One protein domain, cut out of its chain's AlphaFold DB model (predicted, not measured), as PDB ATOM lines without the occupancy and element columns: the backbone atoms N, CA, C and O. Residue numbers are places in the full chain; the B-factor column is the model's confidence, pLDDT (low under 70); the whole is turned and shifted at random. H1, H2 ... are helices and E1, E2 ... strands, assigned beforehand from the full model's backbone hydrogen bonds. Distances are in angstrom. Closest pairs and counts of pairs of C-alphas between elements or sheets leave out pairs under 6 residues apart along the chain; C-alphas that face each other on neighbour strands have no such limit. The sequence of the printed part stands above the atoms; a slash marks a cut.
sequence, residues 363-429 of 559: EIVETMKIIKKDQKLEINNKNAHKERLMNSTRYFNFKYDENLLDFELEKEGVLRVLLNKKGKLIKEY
ATOM      1  N   GLU A 363      25.752 -28.564 104.681       97.46
ATOM      2  CA  GLU A 363      26.696 -27.673 105.332       97.46
ATOM      3  C   GLU A 363      25.957 -26.742 106.285       97.46
ATOM      4  O   GLU A 363      24.809 -26.352 106.049       97.46
ATOM      5  N   ILE A 364      26.639 -26.335 107.352       97.39
ATOM      6  CA  ILE A 364      26.177 -25.220 108.173       97.39
ATOM      7  C   ILE A 364      26.532 -23.930 107.436       97.39
ATOM      8  O   ILE A 364      27.640 -23.773 106.921       97.39
ATOM      9  N   VAL A 365      25.572 -23.015 107.367       96.80
ATOM     10  CA  VAL A 365      25.660 -21.789 106.582       96.80
ATOM     11  C   VAL A 365      25.658 -20.596 107.514       96.80
ATOM     12  O   VAL A 365      24.738 -20.415 108.306       96.80
ATOM     13  N   GLU A 366      26.609 -19.695 107.316       95.90
ATOM     14  CA  GLU A 366      26.507 -18.338 107.835       95.90
ATOM     15  C   GLU A 366      26.479 -17.329 106.692       95.90
ATOM     16  O   GLU A 366      27.049 -17.532 105.622       95.90
ATOM     17  N   THR A 367      25.727 -16.249 106.884       95.76
ATOM     18  CA  THR A 367      25.672 -15.134 105.930       95.76
ATOM     19  C   THR A 367      25.715 -13.859 106.733       95.76
ATOM     20  O   THR A 367      24.843 -13.631 107.572       95.76
ATOM     21  N   MET A 368      26.759 -13.084 106.492       96.92
ATOM     22  CA  MET A 368      27.230 -12.020 107.355       96.92
ATOM     23  C   MET A 368      27.486 -10.771 106.522       96.92
ATOM     24  O   MET A 368      27.885 -10.862 105.359       96.92
ATOM     25  N   LYS A 369      27.262  -9.606 107.123       96.78
ATOM     26  CA  LYS A 369      27.629  -8.324 106.530       96.78
ATOM     27  C   LYS A 369      29.050  -7.977 106.954       96.78
ATOM     28  O   LYS A 369      29.344  -8.007 108.147       96.78
ATOM     29  N   ILE A 370      29.897  -7.643 105.991       97.47
ATOM     30  CA  ILE A 370      31.191  -7.016 106.247       97.47
ATOM     31  C   ILE A 370      30.978  -5.510 106.203       97.47
ATOM     32  O   ILE A 370      30.402  -4.996 105.242       97.47
ATOM     33  N   ILE A 371      31.431  -4.833 107.248       95.14
ATOM     34  CA  ILE A 371      31.402  -3.378 107.376       95.14
ATOM     35  C   ILE A 371      32.826  -2.864 107.552       95.14
ATOM     36  O   ILE A 371      33.695  -3.586 108.040       95.14
ATOM     37  N   LYS A 372      33.056  -1.612 107.169       94.78
ATOM     38  CA  LYS A 372      34.293  -0.908 107.483       94.78
ATOM     39  C   LYS A 372      34.091  -0.035 108.713       94.78
ATOM     40  O   LYS A 372      33.206   0.817 108.735       94.78
ATOM     41  N   LYS A 373      34.923  -0.253 109.726       90.10
ATOM     42  CA  LYS A 373      34.963   0.513 110.969       90.10
ATOM     43  C   LYS A 373      36.410   0.886 111.261       90.10
ATOM     44  O   LYS A 373      37.285   0.031 111.178       90.10
ATOM     45  N   ASP A 374      36.675   2.162 111.530       90.88
ATOM     46  CA  ASP A 374      38.025   2.669 111.832       90.88
ATOM     47  C   ASP A 374      39.080   2.214 110.803       90.88
ATOM     48  O   ASP A 374      40.162   1.736 111.132       90.88
ATOM     49  N   GLN A 375      38.716   2.312 109.518       87.64
ATOM     50  CA  GLN A 375      39.497   1.874 108.351       87.64
ATOM     51  C   GLN A 375      39.769   0.364 108.229       87.64
ATOM     52  O   GLN A 375      40.386  -0.051 107.249       87.64
ATOM     53  N   LYS A 376      39.256  -0.472 109.136       93.39
ATOM     54  CA  LYS A 376      39.391  -1.933 109.089       93.39
ATOM     55  C   LYS A 376      38.077  -2.601 108.707       93.39
ATOM     56  O   LYS A 376      36.995  -2.132 109.054       93.39
ATOM     57  N   LEU A 377      38.179  -3.710 107.981       95.97
ATOM     58  CA  LEU A 377      37.031  -4.559 107.689       95.97
ATOM     59  C   LEU A 377      36.726  -5.438 108.899       95.97
ATOM     60  O   LEU A 377      37.618  -6.089 109.442       95.97
ATOM     61  N   GLU A 378      35.455  -5.508 109.280       95.78
ATOM     62  CA  GLU A 378      34.980  -6.406 110.325       95.78
ATOM     63  C   GLU A 378      33.647  -7.063 109.951       95.78
ATOM     64  O   GLU A 378      32.839  -6.541 109.179       95.78
ATOM     65  N   ILE A 379      33.410  -8.248 110.514       96.01
ATOM     66  CA  ILE A 379      32.122  -8.929 110.414       96.01
ATOM     67  C   ILE A 379      31.163  -8.290 111.420       96.01
ATOM     68  O   ILE A 379      31.372  -8.374 112.633       96.01
ATOM     69  N   ASN A 380      30.059  -7.726 110.932       94.47
ATOM     70  CA  ASN A 380      29.012  -7.205 111.802       94.47
ATOM     71  C   ASN A 380      28.423  -8.332 112.676       94.47
ATOM     72  O   ASN A 380      28.103  -9.410 112.173       94.47
ATOM     73  N   ASN A 381      28.259  -8.087 113.980       92.91
ATOM     74  CA  ASN A 381      27.804  -9.079 114.967       92.91
ATOM     75  C   ASN A 381      28.623 -10.395 114.987       92.91
ATOM     76  O   ASN A 381      28.062 -11.457 115.278       92.91
ATOM     77  N   LYS A 382      29.940 -10.350 114.706       94.30
ATOM     78  CA  LYS A 382      30.831 -11.531 114.614       94.30
ATOM     79  C   LYS A 382      30.626 -12.560 115.732       94.30
ATOM     80  O   LYS A 382      30.461 -13.744 115.446       94.30
ATOM     81  N   ASN A 383      30.568 -12.121 116.991       93.86
ATOM     82  CA  ASN A 383      30.419 -13.019 118.143       93.86
ATOM     83  C   ASN A 383      29.092 -13.790 118.134       93.86
ATOM     84  O   ASN A 383      29.080 -14.984 118.419       93.86
ATOM     85  N   ALA A 384      27.987 -13.151 117.739       93.84
ATOM     86  CA  ALA A 384      26.687 -13.815 117.653       93.84
ATOM     87  C   ALA A 384      26.657 -14.857 116.519       93.84
ATOM     88  O   ALA A 384      26.065 -15.927 116.666       93.84
ATOM     89  N   HIS A 385      27.330 -14.576 115.398       94.79
ATOM     90  CA  HIS A 385      27.510 -15.553 114.321       94.79
ATOM     91  C   HIS A 385      28.384 -16.735 114.771       94.79
ATOM     92  O   HIS A 385      28.021 -17.885 114.523       94.79
ATOM     93  N   LYS A 386      29.487 -16.472 115.490       94.35
ATOM     94  CA  LYS A 386      30.357 -17.508 116.072       94.35
ATOM     95  C   LYS A 386      29.590 -18.411 117.044       94.35
ATOM     96  O   LYS A 386      29.666 -19.630 116.921       94.35
ATOM     97  N   GLU A 387      28.797 -17.830 117.946       93.17
ATOM     98  CA  GLU A 387      27.962 -18.562 118.909       93.17
ATOM     99  C   GLU A 387      26.946 -19.479 118.206       93.17
ATOM    100  O   GLU A 387      26.848 -20.667 118.518       93.17
ATOM    101  N   ARG A 388      26.225 -18.968 117.200       93.57
ATOM    102  CA  ARG A 388      25.246 -19.769 116.445       93.57
ATOM    103  C   ARG A 388      25.894 -20.904 115.649       93.57
ATOM    104  O   ARG A 388      25.357 -22.017 115.616       93.57
ATOM    105  N   LEU A 389      27.048 -20.641 115.034       94.33
ATOM    106  CA  LEU A 389      27.833 -21.644 114.314       94.33
ATOM    107  C   LEU A 389      28.322 -22.746 115.266       94.33
ATOM    108  O   LEU A 389      28.150 -23.931 114.982       94.33
ATOM    109  N   MET A 390      28.839 -22.371 116.436       93.19
ATOM    110  CA  MET A 390      29.243 -23.297 117.497       93.19
ATOM    111  C   MET A 390      28.066 -24.151 118.002       93.19
ATOM    112  O   MET A 390      28.192 -25.364 118.156       93.19
ATOM    113  N   ASN A 391      26.891 -23.558 118.217       92.39
ATOM    114  CA  ASN A 391      25.710 -24.304 118.663       92.39
ATOM    115  C   ASN A 391      25.250 -25.329 117.616       92.39
ATOM    116  O   ASN A 391      24.950 -26.473 117.958       92.39
ATOM    117  N   SER A 392      25.254 -24.951 116.335       94.19
ATOM    118  CA  SER A 392      24.869 -25.850 115.238       94.19
ATOM    119  C   SER A 392      25.885 -26.971 115.018       94.19
ATOM    120  O   SER A 392      25.501 -28.113 114.776       94.19
ATOM    121  N   THR A 393      27.181 -26.677 115.146       93.36
ATOM    122  CA  THR A 393      28.233 -27.698 115.020       93.36
ATOM    123  C   THR A 393      28.182 -28.709 116.156       93.36
ATOM    124  O   THR A 393      28.290 -29.906 115.897       93.36
ATOM    125  N   ARG A 394      27.927 -28.263 117.391       88.85
ATOM    126  CA  ARG A 394      27.695 -29.153 118.539       88.85
ATOM    127  C   ARG A 394      26.451 -30.017 118.360       88.85
ATOM    128  O   ARG A 394      26.498 -31.200 118.676       88.85
ATOM    129  N   TYR A 395      25.356 -29.444 117.862       89.97
ATOM    130  CA  TYR A 395      24.108 -30.180 117.655       89.97
ATOM    131  C   TYR A 395      24.266 -31.288 116.605       89.97
ATOM    132  O   TYR A 395      23.946 -32.444 116.868       89.97
ATOM    133  N   PHE A 396      24.838 -30.959 115.444       90.67
ATOM    134  CA  PHE A 396      24.996 -31.896 114.327       90.67
ATOM    135  C   PHE A 396      26.297 -32.714 114.345       90.67
ATOM    136  O   PHE A 396      26.559 -33.481 113.411       90.67
ATOM    137  N   ASN A 397      27.124 -32.560 115.383       86.44
ATOM    138  CA  ASN A 397      28.434 -33.197 115.519       86.44
ATOM    139  C   ASN A 397      29.370 -32.923 114.316       86.44
ATOM    140  O   ASN A 397      29.890 -33.837 113.669       86.44
ATOM    141  N   PHE A 398      29.531 -31.643 113.970       92.05
ATOM    142  CA  PHE A 398      30.505 -31.162 112.984       92.05
ATOM    143  C   PHE A 398      31.822 -30.835 113.688       92.05
ATOM    144  O   PHE A 398      31.818 -30.317 114.805       92.05
ATOM    145  N   LYS A 399      32.957 -31.056 113.012       90.67
ATOM    146  CA  LYS A 399      34.245 -30.557 113.508       90.67
ATOM    147  C   LYS A 399      34.225 -29.023 113.523       90.67
ATOM    148  O   LYS A 399      33.918 -28.401 112.506       90.67
ATOM    149  N   TYR A 400      34.567 -28.440 114.666       90.28
ATOM    150  CA  TYR A 400      34.582 -26.997 114.886       90.28
ATOM    151  C   TYR A 400      35.951 -26.544 115.399       90.28
ATOM    152  O   TYR A 400      36.582 -27.248 116.183       90.28
ATOM    153  N   ASP A 401      36.380 -25.372 114.938       91.80
ATOM    154  CA  ASP A 401      37.573 -24.656 115.387       91.80
ATOM    155  C   ASP A 401      37.117 -23.295 115.934       91.80
ATOM    156  O   ASP A 401      36.267 -22.634 115.330       91.80
ATOM    157  N   GLU A 402      37.650 -22.865 117.075       90.46
ATOM    158  CA  GLU A 402      37.304 -21.563 117.645       90.46
ATOM    159  C   GLU A 402      37.768 -20.397 116.762       90.46
ATOM    160  O   GLU A 402      37.106 -19.357 116.740       90.46
ATOM    161  N   ASN A 403      38.828 -20.589 115.977       92.12
ATOM    162  CA  ASN A 403      39.400 -19.573 115.093       92.12
ATOM    163  C   ASN A 403      38.804 -19.613 113.675       92.12
ATOM    164  O   ASN A 403      39.303 -18.977 112.752       92.12
ATOM    165  N   LEU A 404      37.709 -20.353 113.467       91.39
ATOM    166  CA  LEU A 404      37.135 -20.593 112.139       91.39
ATOM    167  C   LEU A 404      36.727 -19.309 111.390       91.39
ATOM    168  O   LEU A 404      36.656 -19.320 110.166       91.39
ATOM    169  N   LEU A 405      36.436 -18.216 112.107       92.69
ATOM    170  CA  LEU A 405      36.096 -16.902 111.535       92.69
ATOM    171  C   LEU A 405      37.223 -15.862 111.692       92.69
ATOM    172  O   LEU A 405      36.981 -14.662 111.526       92.69
ATOM    173  N   ASP A 406      38.433 -16.308 112.029       92.25
ATOM    174  CA  ASP A 406      39.615 -15.469 112.227       92.25
ATOM    175  C   ASP A 406      40.519 -15.563 110.996       92.25
ATOM    176  O   ASP A 406      41.548 -16.229 110.970       92.25
ATOM    177  N   PHE A 407      40.073 -14.902 109.931       93.41
ATOM    178  CA  PHE A 407      40.794 -14.761 108.673       93.41
ATOM    179  C   PHE A 407      40.688 -13.324 108.163       93.41
ATOM    180  O   PHE A 407      39.771 -12.587 108.531       93.41
ATOM    181  N   GLU A 408      41.614 -12.939 107.288       93.54
ATOM    182  CA  GLU A 408      41.591 -11.634 106.634       93.54
ATOM    183  C   GLU A 408      40.377 -11.508 105.698       93.54
ATOM    184  O   GLU A 408      40.047 -12.427 104.938       93.54
ATOM    185  N   LEU A 409      39.678 -10.376 105.803       96.19
ATOM    186  CA  LEU A 409      38.503 -10.059 104.998       96.19
ATOM    187  C   LEU A 409      38.934  -9.325 103.731       96.19
ATOM    188  O   LEU A 409      39.724  -8.391 103.793       96.19
ATOM    189  N   GLU A 410      38.373  -9.720 102.592       93.82
ATOM    190  CA  GLU A 410      38.836  -9.237 101.283       93.82
ATOM    191  C   GLU A 410      38.183  -7.913 100.858       93.82
ATOM    192  O   GLU A 410      38.817  -7.078 100.219       93.82
ATOM    193  N   LYS A 411      36.894  -7.725 101.168       93.23
ATOM    194  CA  LYS A 411      36.115  -6.548 100.751       93.23
ATOM    195  C   LYS A 411      34.852  -6.356 101.583       93.23
ATOM    196  O   LYS A 411      34.319  -7.313 102.143       93.23
ATOM    197  N   GLU A 412      34.346  -5.124 101.608       95.13
ATOM    198  CA  GLU A 412      33.014  -4.813 102.140       95.13
ATOM    199  C   GLU A 412      31.906  -5.528 101.353       95.13
ATOM    200  O   GLU A 412      32.052  -5.842 100.168       95.13
ATOM    201  N   GLY A 413      30.771  -5.776 102.012       96.05
ATOM    202  CA  GLY A 413      29.603  -6.400 101.392       96.05
ATOM    203  C   GLY A 413      29.094  -7.606 102.171       96.05
ATOM    204  O   GLY A 413      28.833  -7.524 103.371       96.05
ATOM    205  N   VAL A 414      28.890  -8.723 101.479       97.44
ATOM    206  CA  VAL A 414      28.300  -9.947 102.028       97.44
ATOM    207  C   VAL A 414      29.323 -11.071 102.013       97.44
ATOM    208  O   VAL A 414      29.835 -11.436 100.958       97.44
ATOM    209  N   LEU A 415      29.543 -11.677 103.175       97.83
ATOM    210  CA  LEU A 415      30.305 -12.907 103.335       97.83
ATOM    211  C   LEU A 415      29.353 -14.054 103.648       97.83
ATOM    212  O   LEU A 415      28.685 -14.068 104.686       97.83
ATOM    213  N   ARG A 416      29.304 -15.041 102.761       97.04
ATOM    214  CA  ARG A 416      28.656 -16.323 103.022       97.04
ATOM    215  C   ARG A 416      29.728 -17.370 103.274       97.04
ATOM    216  O   ARG A 416      30.674 -17.473 102.501       97.04
ATOM    217  N   VAL A 417      29.566 -18.152 104.334       97.08
ATOM    218  CA  VAL A 417      30.456 -19.277 104.624       97.08
ATOM    219  C   VAL A 417      29.682 -20.582 104.704       97.08
ATOM    220  O   VAL A 417      28.544 -20.604 105.180       97.08
ATOM    221  N   LEU A 418      30.313 -21.651 104.223       97.77
ATOM    222  CA  LEU A 418      29.812 -23.021 104.275       97.77
ATOM    223  C   LEU A 418      30.798 -23.879 105.044       97.77
ATOM    224  O   LEU A 418      31.950 -24.011 104.636       97.77
ATOM    225  N   LEU A 419      30.342 -24.450 106.150       97.60
ATOM    226  CA  LEU A 419      31.114 -25.374 106.960       97.60
ATOM    227  C   LEU A 419      30.603 -26.790 106.723       97.60
ATOM    228  O   LEU A 419      29.453 -27.096 107.041       97.60
ATOM    229  N   ASN A 420      31.461 -27.661 106.200       95.94
ATOM    230  CA  ASN A 420      31.128 -29.075 106.063       95.94
ATOM    231  C   ASN A 420      31.448 -29.866 107.341       95.94
ATOM    232  O   ASN A 420      32.149 -29.396 108.238       95.94
ATOM    233  N   LYS A 421      30.982 -31.118 107.404       91.47
ATOM    234  CA  LYS A 421      31.127 -31.976 108.594       91.47
ATOM    235  C   LYS A 421      32.580 -32.239 109.015       91.47
ATOM    236  O   LYS A 421      32.845 -32.465 110.194       91.47
ATOM    237  N   LYS A 422      33.527 -32.167 108.071       92.94
ATOM    238  CA  LYS A 422      34.972 -32.347 108.311       92.94
ATOM    239  C   LYS A 422      35.660 -31.081 108.839       92.94
ATOM    240  O   LYS A 422      36.862 -31.122 109.093       92.94
ATOM    241  N   GLY A 423      34.931 -29.978 108.999       93.14
ATOM    242  CA  GLY A 423      35.472 -28.702 109.463       93.14
ATOM    243  C   GLY A 423      36.088 -27.848 108.353       93.14
ATOM    244  O   GLY A 423      36.731 -26.847 108.646       93.14
ATOM    245  N   LYS A 424      35.916 -28.217 107.074       94.63
ATOM    246  CA  LYS A 424      36.374 -27.382 105.956       94.63
ATOM    247  C   LYS A 424      35.382 -26.241 105.747       94.63
ATOM    248  O   LYS A 424      34.190 -26.492 105.550       94.63
ATOM    249  N   LEU A 425      35.906 -25.020 105.742       95.87
ATOM    250  CA  LEU A 425      35.167 -23.794 105.468       95.87
ATOM    251  C   LEU A 425      35.354 -23.362 104.007       95.87
ATOM    252  O   LEU A 425      36.478 -23.320 103.508       95.87
ATOM    253  N   ILE A 426      34.267 -23.000 103.333       96.72
ATOM    254  CA  ILE A 426      34.275 -22.344 102.019       96.72
ATOM    255  C   ILE A 426      33.736 -20.925 102.199       96.72
ATOM    256  O   ILE A 426      32.700 -20.749 102.836       96.72
ATOM    257  N   LYS A 427      34.436 -19.926 101.648       97.00
ATOM    258  CA  LYS A 427      34.077 -18.501 101.711       97.00
ATOM    259  C   LYS A 427      33.565 -18.031 100.350       97.00
ATOM    260  O   LYS A 427      34.192 -18.295  99.331       97.00
ATOM    261  N   GLU A 428      32.456 -17.304 100.340       97.04
ATOM    262  CA  GLU A 428      31.891 -16.647  99.162       97.04
ATOM    263  C   GLU A 428      31.656 -15.165  99.475       97.04
ATOM    264  O   GLU A 428      30.857 -14.840 100.359       97.04
ATOM    265  N   TYR A 429      32.291 -14.272  98.718       97.49
ATOM    266  CA  TYR A 429      32.068 -12.831  98.828       97.49
ATOM    267  C   TYR A 429      31.128 -12.337  97.735       97.49
ATOM    268  O   TYR A 429      31.316 -12.638  96.555       97.49
TER     269      TYR A 429
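Overview. This is residues 363 to 429 of the 559 residues of the protein "Para-aminobenzoate synthetase (PabB)" of Helicobacter pylori (strain ATCC 700392 / 26695) (UniProt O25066). A curled sheet of four strands, like part of a barrel, has one helix, H1, lying lengthwise over one face, and a long link with no named element, residues 397 to 412, runs back along the length from the helix's end to E3. The long strand E1 pairs with E3 over its first part and with the short E2 over its last, and the turn of the hairpin E1 and E2 makes one end of the longest axis. The printed part has 67 residues with one named helix and four named strands, in the order E1, E2, H1, E3, E4, and the sheet's order is E2, E1, E3, E4, all antiparallel. The class is mixed, helices and strands; the whole is compact, with a radius of gyration of the C-alphas of 11.9 A, yet elongated, spanning 37 by 19 by 16 A.

Arrangement. E1, residues 364 to 373, forms a hairpin with E2, residues 376 to 379, at 151 degrees between their directions; N 371 and O 378 are 2.9 A apart, within hydrogen-bond range. The pairing of E1 is staggered: its residues 370 to 373 pair with E2, and its residues 364 to 370 with E3, residues 413 to 419. E1 and E3 are antiparallel at 150 degrees, with N 368 and O 415 at 2.8 A. H1, residues 382 to 396, is on the sheet at a height over the sheet of 8.8 A. It lies only just over E1 and E3, with 3 of its C-alphas falling on each, and runs along the strands, at 9 degrees to E1 on the local plane. The closest C-alphas of H1 and E1 are those of His 385 and Glu 366, 7.1 A apart. Every O i to N i+4 pair in H1 is within hydrogen-bond range. E3 forms a hairpin with E4, residues 425 to 429, at 161 degrees, with N 428 and O 416 at 2.8 A. E2 and E4 are the edge strands and are apart; E2 and E3 are only just apart, their closest C-alphas 8.3 A from each other.

Along the chain. E1 begins at C-alpha 364, (26.177, -25.220, 108.173), and is 27.3 A long; E2 measures 10.2 A. H1 is 21.2 A long and ends at C-alpha 396, (24.996, -31.896, 114.327). E3 is 19.8 A long, and E4, 13.2 A, ends at C-alpha 429, (32.068, -12.831, 98.828).

Size, cuts and confidence. The two C-alphas farthest apart are those of Gln 375 and Asn 397, 37.5 A. The sheet is strongly twisted, its C-alphas lying up to 6.2 A off the best plane. The link from H1 to E3 is long, with 16 residues; the other links are tight. The printed part has no cut. The mean pLDDT of the printed part is 94.1, and no printed residue is under 70.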